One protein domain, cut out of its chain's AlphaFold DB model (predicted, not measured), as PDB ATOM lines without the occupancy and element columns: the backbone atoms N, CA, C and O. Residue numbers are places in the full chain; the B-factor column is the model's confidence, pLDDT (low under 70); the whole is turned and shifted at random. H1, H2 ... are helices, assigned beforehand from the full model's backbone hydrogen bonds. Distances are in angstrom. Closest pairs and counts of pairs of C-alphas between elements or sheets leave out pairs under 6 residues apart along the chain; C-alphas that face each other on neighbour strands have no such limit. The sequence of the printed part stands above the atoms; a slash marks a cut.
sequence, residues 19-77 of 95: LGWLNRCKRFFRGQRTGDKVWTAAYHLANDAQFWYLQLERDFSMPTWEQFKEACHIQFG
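Overview. This is residues 19 to 77 of the 95 residues of an uncharacterized protein of Aegilops tauschii subsp. strangulata (UniProt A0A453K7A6). Four short helices form a compact cluster in which H1 and H3 stand on opposite sides, with H2 and H4 between them. The helices come close at few places: H2, the shortest, only just touches H4 and comes close to H1 and H3 without clearly touching them. The printed part has 59 residues, with four named helices in the order H1, H2, H3, H4 and no named strand, and its class is all helix. It is compact, with a radius of gyration of the C-alphas of 11.0 A and spans of 30 by 22 by 19 A.

Along the chain. H1, residues 19 to 32, begins at C-alpha 19 (-1.868, 17.382, -47.947) and is 19.9 A long. H2 is residues 37 to 43, 10.0 A. H3, residues 47 to 59, measures 19.3 A and begins at C-alpha 47 (-19.654, 19.383, -45.044). H4, residues 65 to 76, measures 16.1 A and ends at C-alpha 76 (-10.000, 15.273, -52.309).

Arrangement. H1 and H2 are close but not clearly touching, the closest C-alphas being those of Phe 29 and Lys 37, 7.0 A. H1 and H4 are also close but not clearly touching, at Leu 22 and Lys 69, whose C-alphas are 7.2 A apart; they run opposite ways at a shallow tilt of 25 degrees. H2 and H3 are close but not clearly touching, with C-alphas 42 and 53 closest at 6.9 A, at a steep tilt of 51 degrees. H2 and H4 only just touch, with 3 pairs of C-alphas within 8 A, through residues 65 to 68 of H4 alone; the closest C-alphas, of Val 38 and Trp 65, are 5.5 A apart. H3 and H4 are near each other, and H1 and H3 are apart. In H2, H3 and H4 every O i to N i+4 pair is within hydrogen-bond range; in H1, 9 of 10 are.

Size, cuts and confidence. The two C-alphas farthest apart, of Gly 31 and Asp 59, are 30.6 A from each other. The printed part has no cut, and the three links are tight. The mean pLDDT of the printed part is 85.5, and no printed residue is under 70.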
ATOM      1  N   LEU A  19      -3.255  17.470 -48.428       85.75
ATOM      2  CA  LEU A  19      -1.868  17.382 -47.947       85.75
ATOM      3  C   LEU A  19      -1.573  18.449 -46.888       85.75
ATOM      4  O   LEU A  19      -0.972  18.160 -45.847       85.75
ATOM      5  N   GLY A  20      -2.024  19.683 -47.132       84.94
ATOM      6  CA  GLY A  20      -1.836  20.804 -46.209       84.94
ATOM      7  C   GLY A  20      -2.566  20.601 -44.878       84.94
ATOM      8  O   GLY A  20      -2.060  20.972 -43.812       84.94
ATOM      9  N   TRP A  21      -3.743  19.979 -44.916       88.31
ATOM     10  CA  TRP A  21      -4.499  19.609 -43.722       88.31
ATOM     11  C   TRP A  21      -3.848  18.432 -42.978       88.31
ATOM     12  O   TRP A  21      -3.515  18.560 -41.799       88.31
ATOM     13  N   LEU A  22      -3.525  17.342 -43.678       88.69
ATOM     14  CA  LEU A  22      -2.878  16.153 -43.115       88.69
ATOM     15  C   LEU A  22      -1.536  16.470 -42.446       88.69
ATOM     16  O   LEU A  22      -1.210  15.901 -41.399       88.69
ATOM     17  N   ASN A  23      -0.748  17.392 -43.006       87.44
ATOM     18  CA  ASN A  23       0.514  17.812 -42.399       87.44
ATOM     19  C   ASN A  23       0.299  18.540 -41.059       87.44
ATOM     20  O   ASN A  23       1.057  18.339 -40.105       87.44
ATOM     21  N   ARG A  24      -0.766  19.344 -40.946       86.12
ATOM     22  CA  ARG A  24      -1.161  19.981 -39.680       86.12
ATOM     23  C   ARG A  24      -1.655  18.946 -38.664       86.12
ATOM     24  O   ARG A  24      -1.191  18.978 -37.523       86.12
ATOM     25  N   CYS A  25      -2.460  17.967 -39.084       88.06
ATOM     26  CA  CYS A  25      -2.884  16.844 -38.237       88.06
ATOM     27  C   CYS A  25      -1.682  16.064 -37.679       88.06
ATOM     28  O   CYS A  25      -1.601  15.825 -36.475       88.06
ATOM     29  N   LYS A  26      -0.677  15.753 -38.512       85.94
ATOM     30  CA  LYS A  26       0.568  15.094 -38.067       85.94
ATOM     31  C   LYS A  26       1.288  15.877 -36.963       85.94
ATOM     32  O   LYS A  26       1.750  15.273 -35.993       85.94
ATOM     33  N   ARG A  27       1.386  17.207 -37.090       84.19
ATOM     34  CA  ARG A  27       2.010  18.071 -36.066       84.19
ATOM     35  C   ARG A  27       1.215  18.054 -34.761       84.19
ATOM     36  O   ARG A  27       1.824  17.926 -33.701       84.19
ATOM     37  N   PHE A  28      -0.115  18.111 -34.843       85.44
ATOM     38  CA  PHE A  28      -0.995  18.019 -33.677       85.44
ATOM     39  C   PHE A  28      -0.845  16.672 -32.960       85.44
ATOM     40  O   PHE A  28      -0.552  16.643 -31.767       85.44
ATOM     41  N   PHE A  29      -0.936  15.553 -33.686       85.75
ATOM     42  CA  PHE A  29      -0.826  14.213 -33.099       85.75
ATOM     43  C   PHE A  29       0.521  13.962 -32.429       85.75
ATOM     44  O   PHE A  29       0.582  13.303 -31.390       85.75
ATOM     45  N   ARG A  30       1.606  14.504 -32.996       83.19
ATOM     46  CA  ARG A  30       2.936  14.427 -32.384       83.19
ATOM     47  C   ARG A  30       3.018  15.241 -31.090       83.19
ATOM     48  O   ARG A  30       3.663  14.790 -30.151       83.19
ATOM     49  N   GLY A  31       2.378  16.411 -31.042       80.81
ATOM     50  CA  GLY A  31       2.358  17.278 -29.861       80.81
ATOM     51  C   GLY A  31       1.460  16.765 -28.731       80.81
ATOM     52  O   GLY A  31       1.840  16.867 -27.570       80.81
ATOM     53  N   GLN A  32       0.303  16.187 -29.063       77.62
ATOM     54  CA  GLN A  32      -0.737  15.787 -28.101       77.62
ATOM     55  C   GLN A  32      -0.755  14.282 -27.771       77.62
ATOM     56  O   GLN A  32      -1.581  13.843 -26.980       77.62
ATOM     57  N   ARG A  33       0.141  13.472 -28.364       76.69
ATOM     58  CA  ARG A  33       0.195  11.998 -28.197       76.69
ATOM     59  C   ARG A  33      -1.158  11.311 -28.435       76.69
ATOM     60  O   ARG A  33      -1.533  10.385 -27.722       76.69
ATOM     61  N   THR A  34      -1.885  11.760 -29.450       79.44
ATOM     62  CA  THR A  34      -3.208  11.228 -29.790       79.44
ATOM     63  C   THR A  34      -3.126   9.750 -30.179       79.44
ATOM     64  O   THR A  34      -2.422   9.403 -31.132       79.44
ATOM     65  N   GLY A  35      -3.855   8.899 -29.450       78.75
ATOM     66  CA  GLY A  35      -4.005   7.474 -29.762       78.75
ATOM     67  C   GLY A  35      -4.865   7.262 -31.006       78.75
ATOM     68  O   GLY A  35      -4.385   6.730 -32.006       78.75
ATOM     69  N   ASP A  36      -6.093   7.783 -30.986       85.31
ATOM     70  CA  ASP A  36      -7.077   7.598 -32.057       85.31
ATOM     71  C   ASP A  36      -7.052   8.732 -33.090       85.31
ATOM     72  O   ASP A  36      -7.867   9.659 -33.104       85.31
ATOM     73  N   LYS A  37      -6.046   8.679 -33.966       88.69
ATOM     74  CA  LYS A  37      -5.785   9.716 -34.978       88.69
ATOM     75  C   LYS A  37      -6.912   9.847 -35.999       88.69
ATOM     76  O   LYS A  37      -7.269  10.965 -36.352       88.69
ATOM     77  N   VAL A  38      -7.456   8.720 -36.464       88.38
ATOM     78  CA  VAL A  38      -8.528   8.693 -37.471       88.38
ATOM     79  C   VAL A  38      -9.789   9.315 -36.899       88.38
ATOM     80  O   VAL A  38     -10.283  10.277 -37.468       88.38
ATOM     81  N   TRP A  39     -10.219   8.863 -35.721       87.38
ATOM     82  CA  TRP A  39     -11.383   9.423 -35.041       87.38
ATOM     83  C   TRP A  39     -11.236  10.922 -34.763       87.38
ATOM     84  O   TRP A  39     -12.135  11.715 -35.035       87.38
ATOM     85  N   THR A  40     -10.059  11.342 -34.286       89.00
ATOM     86  CA  THR A  40      -9.787  12.761 -34.020       89.00
ATOM     87  C   THR A  40      -9.855  13.595 -35.301       89.00
ATOM     88  O   THR A  40     -10.388  14.701 -35.283       89.00
ATOM     89  N   ALA A  41      -9.333  13.079 -36.415       89.75
ATOM     90  CA  ALA A  41      -9.381  13.761 -37.703       89.75
ATOM     91  C   ALA A  41     -10.799  13.806 -38.279       89.75
ATOM     92  O   ALA A  41     -11.233  14.868 -38.715       89.75
ATOM     93  N   ALA A  42     -11.518  12.686 -38.209       87.94
ATOM     94  CA  ALA A  42     -12.901  12.540 -38.640       87.94
ATOM     95  C   ALA A  42     -13.843  13.521 -37.938       87.94
ATOM     96  O   ALA A  42     -14.683  14.141 -38.582       87.94
ATOM     97  N   TYR A  43     -13.653  13.727 -36.631       87.31
ATOM     98  CA  TYR A  43     -14.455  14.663 -35.843       87.31
ATOM     99  C   TYR A  43     -14.352  16.119 -36.326       87.31
ATOM    100  O   TYR A  43     -15.261  16.914 -36.112       87.31
ATOM    101  N   HIS A  44     -13.247  16.476 -36.983       89.12
ATOM    102  CA  HIS A  44     -13.015  17.820 -37.512       89.12
ATOM    103  C   HIS A  44     -13.242  17.906 -39.027       89.12
ATOM    104  O   HIS A  44     -12.873  18.905 -39.651       89.12
ATOM    105  N   LEU A  45     -13.839  16.875 -39.628       89.56
ATOM    106  CA  LEU A  45     -14.362  16.959 -40.983       89.56
ATOM    107  C   LEU A  45     -15.698  17.702 -40.965       89.56
ATOM    108  O   LEU A  45     -16.519  17.515 -40.070       89.56
ATOM    109  N   ALA A  46     -15.913  18.541 -41.968       90.06
ATOM    110  CA  ALA A  46     -17.129  19.315 -42.153       90.06
ATOM    111  C   ALA A  46     -17.689  19.095 -43.563       90.06
ATOM    112  O   ALA A  46     -16.960  18.703 -44.473       90.06
ATOM    113  N   ASN A  47     -18.979  19.386 -43.743       88.94
ATOM    114  CA  ASN A  47     -19.654  19.383 -45.044       88.94
ATOM    115  C   ASN A  47     -19.405  18.079 -45.830       88.94
ATOM    116  O   ASN A  47     -19.586  16.981 -45.300       88.94
ATOM    117  N   ASP A  48     -18.966  18.195 -47.081       86.25
ATOM    118  CA  ASP A  48     -18.742  17.074 -47.994       86.25
ATOM    119  C   ASP A  48     -17.707  16.078 -47.457       86.25
ATOM    120  O   ASP A  48     -17.854  14.867 -47.640       86.25
ATOM    121  N   ALA A  49     -16.701  16.551 -46.711       88.25
ATOM    122  CA  ALA A  49     -15.717  15.678 -46.081       88.25
ATOM    123  C   ALA A  49     -16.309  14.816 -44.960       88.25
ATOM    124  O   ALA A  49     -15.916  13.658 -44.799       88.25
ATOM    125  N   GLN A  50     -17.289  15.338 -44.222       88.69
ATOM    126  CA  GLN A  50     -17.994  14.569 -43.199       88.69
ATOM    127  C   GLN A  50     -18.868  13.477 -43.832       88.69
ATOM    128  O   GLN A  50     -18.825  12.326 -43.396       88.69
ATOM    129  N   PHE A  51     -19.619  13.811 -44.887       88.94
ATOM    130  CA  PHE A  51     -20.436  12.831 -45.615       88.94
ATOM    131  C   PHE A  51     -19.590  11.724 -46.243       88.94
ATOM    132  O   PHE A  51     -19.958  10.550 -46.172       88.94
ATOM    133  N   TRP A  52     -18.444  12.083 -46.819       89.31
ATOM    134  CA  TRP A  52     -17.493  11.118 -47.355       89.31
ATOM    135  C   TRP A  52     -16.981  10.148 -46.284       89.31
ATOM    136  O   TRP A  52     -16.960   8.940 -46.510       89.31
ATOM    137  N   TYR A  53     -16.614  10.649 -45.104       88.12
ATOM    138  CA  TYR A  53     -16.101   9.789 -44.041       88.12
ATOM    139  C   TYR A  53     -17.149   8.788 -43.535       88.12
ATOM    140  O   TYR A  53     -16.813   7.636 -43.284       88.12
ATOM    141  N   LEU A  54     -18.428   9.173 -43.477       87.88
ATOM    142  CA  LEU A  54     -19.520   8.246 -43.152       87.88
ATOM    143  C   LEU A  54     -19.659   7.107 -44.174       87.88
ATOM    144  O   LEU A  54     -20.062   6.003 -43.810       87.88
ATOM    145  N   GLN A  55     -19.344   7.356 -45.449       87.12
ATOM    146  CA  GLN A  55     -19.281   6.293 -46.457       87.12
ATOM    147  C   GLN A  55     -18.051   5.411 -46.249       87.12
ATOM    148  O   GLN A  55     -18.171   4.190 -46.227       87.12
ATOM    149  N   LEU A  56     -16.895   6.023 -45.989       86.25
ATOM    150  CA  LEU A  56     -15.663   5.295 -45.706       86.25
ATOM    151  C   LEU A  56     -15.807   4.357 -44.495       86.25
ATOM    152  O   LEU A  56     -15.339   3.228 -44.559       86.25
ATOM    153  N   GLU A  57     -16.475   4.791 -43.422       85.62
ATOM    154  CA  GLU A  57     -16.726   3.969 -42.224       85.62
ATOM    155  C   GLU A  57     -17.673   2.789 -42.499       85.62
ATOM    156  O   GLU A  57     -17.559   1.733 -41.877       85.62
ATOM    157  N   ARG A  58     -18.601   2.947 -43.453       84.00
ATOM    158  CA  ARG A  58     -19.481   1.857 -43.899       84.00
ATOM    159  C   ARG A  58     -18.725   0.798 -44.692       84.00
ATOM    160  O   ARG A  58     -18.994  -0.386 -44.506       84.00
ATOM    161  N   ASP A  59     -17.806   1.225 -45.553       80.44
ATOM    162  CA  ASP A  59     -17.043   0.328 -46.425       80.44
ATOM    163  C   ASP A  59     -15.851  -0.316 -45.699       80.44
ATOM    164  O   ASP A  59     -15.509  -1.476 -45.941       80.44
ATOM    165  N   PHE A  60     -15.235   0.414 -44.769       73.25
ATOM    166  CA  PHE A  60     -14.091  -0.018 -43.978       73.25
ATOM    167  C   PHE A  60     -14.420   0.164 -42.497       73.25
ATOM    168  O   PHE A  60     -14.317   1.269 -41.976       73.25
ATOM    169  N   SER A  61     -14.774  -0.923 -41.797       75.56
ATOM    170  CA  SER A  61     -15.228  -0.868 -40.395       75.56
ATOM    171  C   SER A  61     -14.329  -0.039 -39.466       75.56
ATOM    172  O   SER A  61     -14.847   0.591 -38.553       75.56
ATOM    173  N   MET A  62     -13.005  -0.028 -39.688       78.25
ATOM    174  CA  MET A  62     -12.056   0.899 -39.054       78.25
ATOM    175  C   MET A  62     -10.800   1.070 -39.931       78.25
ATOM    176  O   MET A  62      -9.925   0.196 -39.913       78.25
ATOM    177  N   PRO A  63     -10.651   2.164 -40.701       84.38
ATOM    178  CA  PRO A  63      -9.426   2.401 -41.450       84.38
ATOM    179  C   PRO A  63      -8.278   2.770 -40.501       84.38
ATOM    180  O   PRO A  63      -8.447   3.501 -39.526       84.38
ATOM    181  N   THR A  64      -7.070   2.302 -40.804       88.12
ATOM    182  CA  THR A  64      -5.851   2.792 -40.148       88.12
ATOM    183  C   THR A  64      -5.563   4.240 -40.554       88.12
ATOM    184  O   THR A  64      -6.027   4.723 -41.586       88.12
ATOM    185  N   TRP A  65      -4.726   4.950 -39.786       88.50
ATOM    186  CA  TRP A  65      -4.316   6.314 -40.152       88.50
ATOM    187  C   TRP A  65      -3.647   6.395 -41.534       88.50
ATOM    188  O   TRP A  65      -3.791   7.395 -42.233       88.50
ATOM    189  N   GLU A  66      -2.913   5.357 -41.939       87.00
ATOM    190  CA  GLU A  66      -2.322   5.275 -43.280       87.00
ATOM    191  C   GLU A  66      -3.409   5.209 -44.362       87.00
ATOM    192  O   GLU A  66      -3.413   6.055 -45.256       87.00
ATOM    193  N   GLN A  67      -4.381   4.302 -44.209       87.19
ATOM    194  CA  GLN A  67      -5.512   4.154 -45.134       87.19
ATOM    195  C   GLN A  67      -6.380   5.411 -45.199       87.19
ATOM    196  O   GLN A  67      -6.788   5.820 -46.279       87.19
ATOM    197  N   PHE A  68      -6.620   6.070 -44.064       88.31
ATOM    198  CA  PHE A  68      -7.377   7.319 -44.026       88.31
ATOM    199  C   PHE A  68      -6.704   8.422 -44.857       88.31
ATOM    200  O   PHE A  68      -7.373   9.094 -45.636       88.31
ATOM    201  N   LYS A  69      -5.374   8.588 -44.754       88.38
ATOM    202  CA  LYS A  69      -4.644   9.570 -45.580       88.38
ATOM    203  C   LYS A  69      -4.775   9.263 -47.067       88.38
ATOM    204  O   LYS A  69      -4.991  10.179 -47.853       88.38
ATOM    205  N   GLU A  70      -4.593   8.000 -47.441       87.19
ATOM    206  CA  GLU A  70      -4.683   7.567 -48.834       87.19
ATOM    207  C   GLU A  70      -6.092   7.802 -49.387       87.19
ATOM    208  O   GLU A  70      -6.247   8.414 -50.441       87.19
ATOM    209  N   ALA A  71      -7.117   7.441 -48.618       87.25
ATOM    210  CA  ALA A  71      -8.506   7.684 -48.971       87.25
ATOM    211  C   ALA A  71      -8.802   9.192 -49.115       87.25
ATOM    212  O   ALA A  71      -9.441   9.594 -50.087       87.25
ATOM    213  N   CYS A  72      -8.277  10.048 -48.224       87.38
ATOM    214  CA  CYS A  72      -8.382  11.503 -48.377       87.38
ATOM    215  C   CYS A  72      -7.728  11.991 -49.677       87.38
ATOM    216  O   CYS A  72      -8.296  12.841 -50.357       87.38
ATOM    217  N   HIS A  73      -6.551  11.469 -50.035       84.69
ATOM    218  CA  HIS A  73      -5.872  11.824 -51.284       84.69
ATOM    219  C   HIS A  73      -6.642  11.365 -52.527       84.69
ATOM    220  O   HIS A  73      -6.660  12.088 -53.515       84.69
ATOM    221  N   ILE A  74      -7.291  10.202 -52.491       85.44
ATOM    222  CA  ILE A  74      -8.105   9.711 -53.613       85.44
ATOM    223  C   ILE A  74      -9.368  10.562 -53.784       85.44
ATOM    224  O   ILE A  74      -9.740  10.887 -54.910       85.44
ATOM    225  N   GLN A  75     -10.012  10.932 -52.675       84.56
ATOM    226  CA  GLN A  75     -11.277  11.663 -52.699       84.56
ATOM    227  C   GLN A  75     -11.107  13.160 -52.988       84.56
ATOM    228  O   GLN A  75     -11.850  13.716 -53.792       84.56
ATOM    229  N   PHE A  76     -10.164  13.813 -52.303       83.25
ATOM    230  CA  PHE A  76     -10.000  15.273 -52.309       83.25
ATOM    231  C   PHE A  76      -8.661  15.735 -52.881       83.25
ATOM    232  O   PHE A  76      -8.421  16.935 -53.011       83.25
ATOM    233  N   GLY A  77      -7.754  14.806 -53.188       75.12
ATOM    234  CA  GLY A  77      -6.546  15.153 -53.918       75.12
ATOM    235  C   GLY A  77      -6.888  15.646 -55.323       75.12
ATOM    236  O   GLY A  77      -7.982  15.381 -55.836       75.12
TER     237      GLY A  77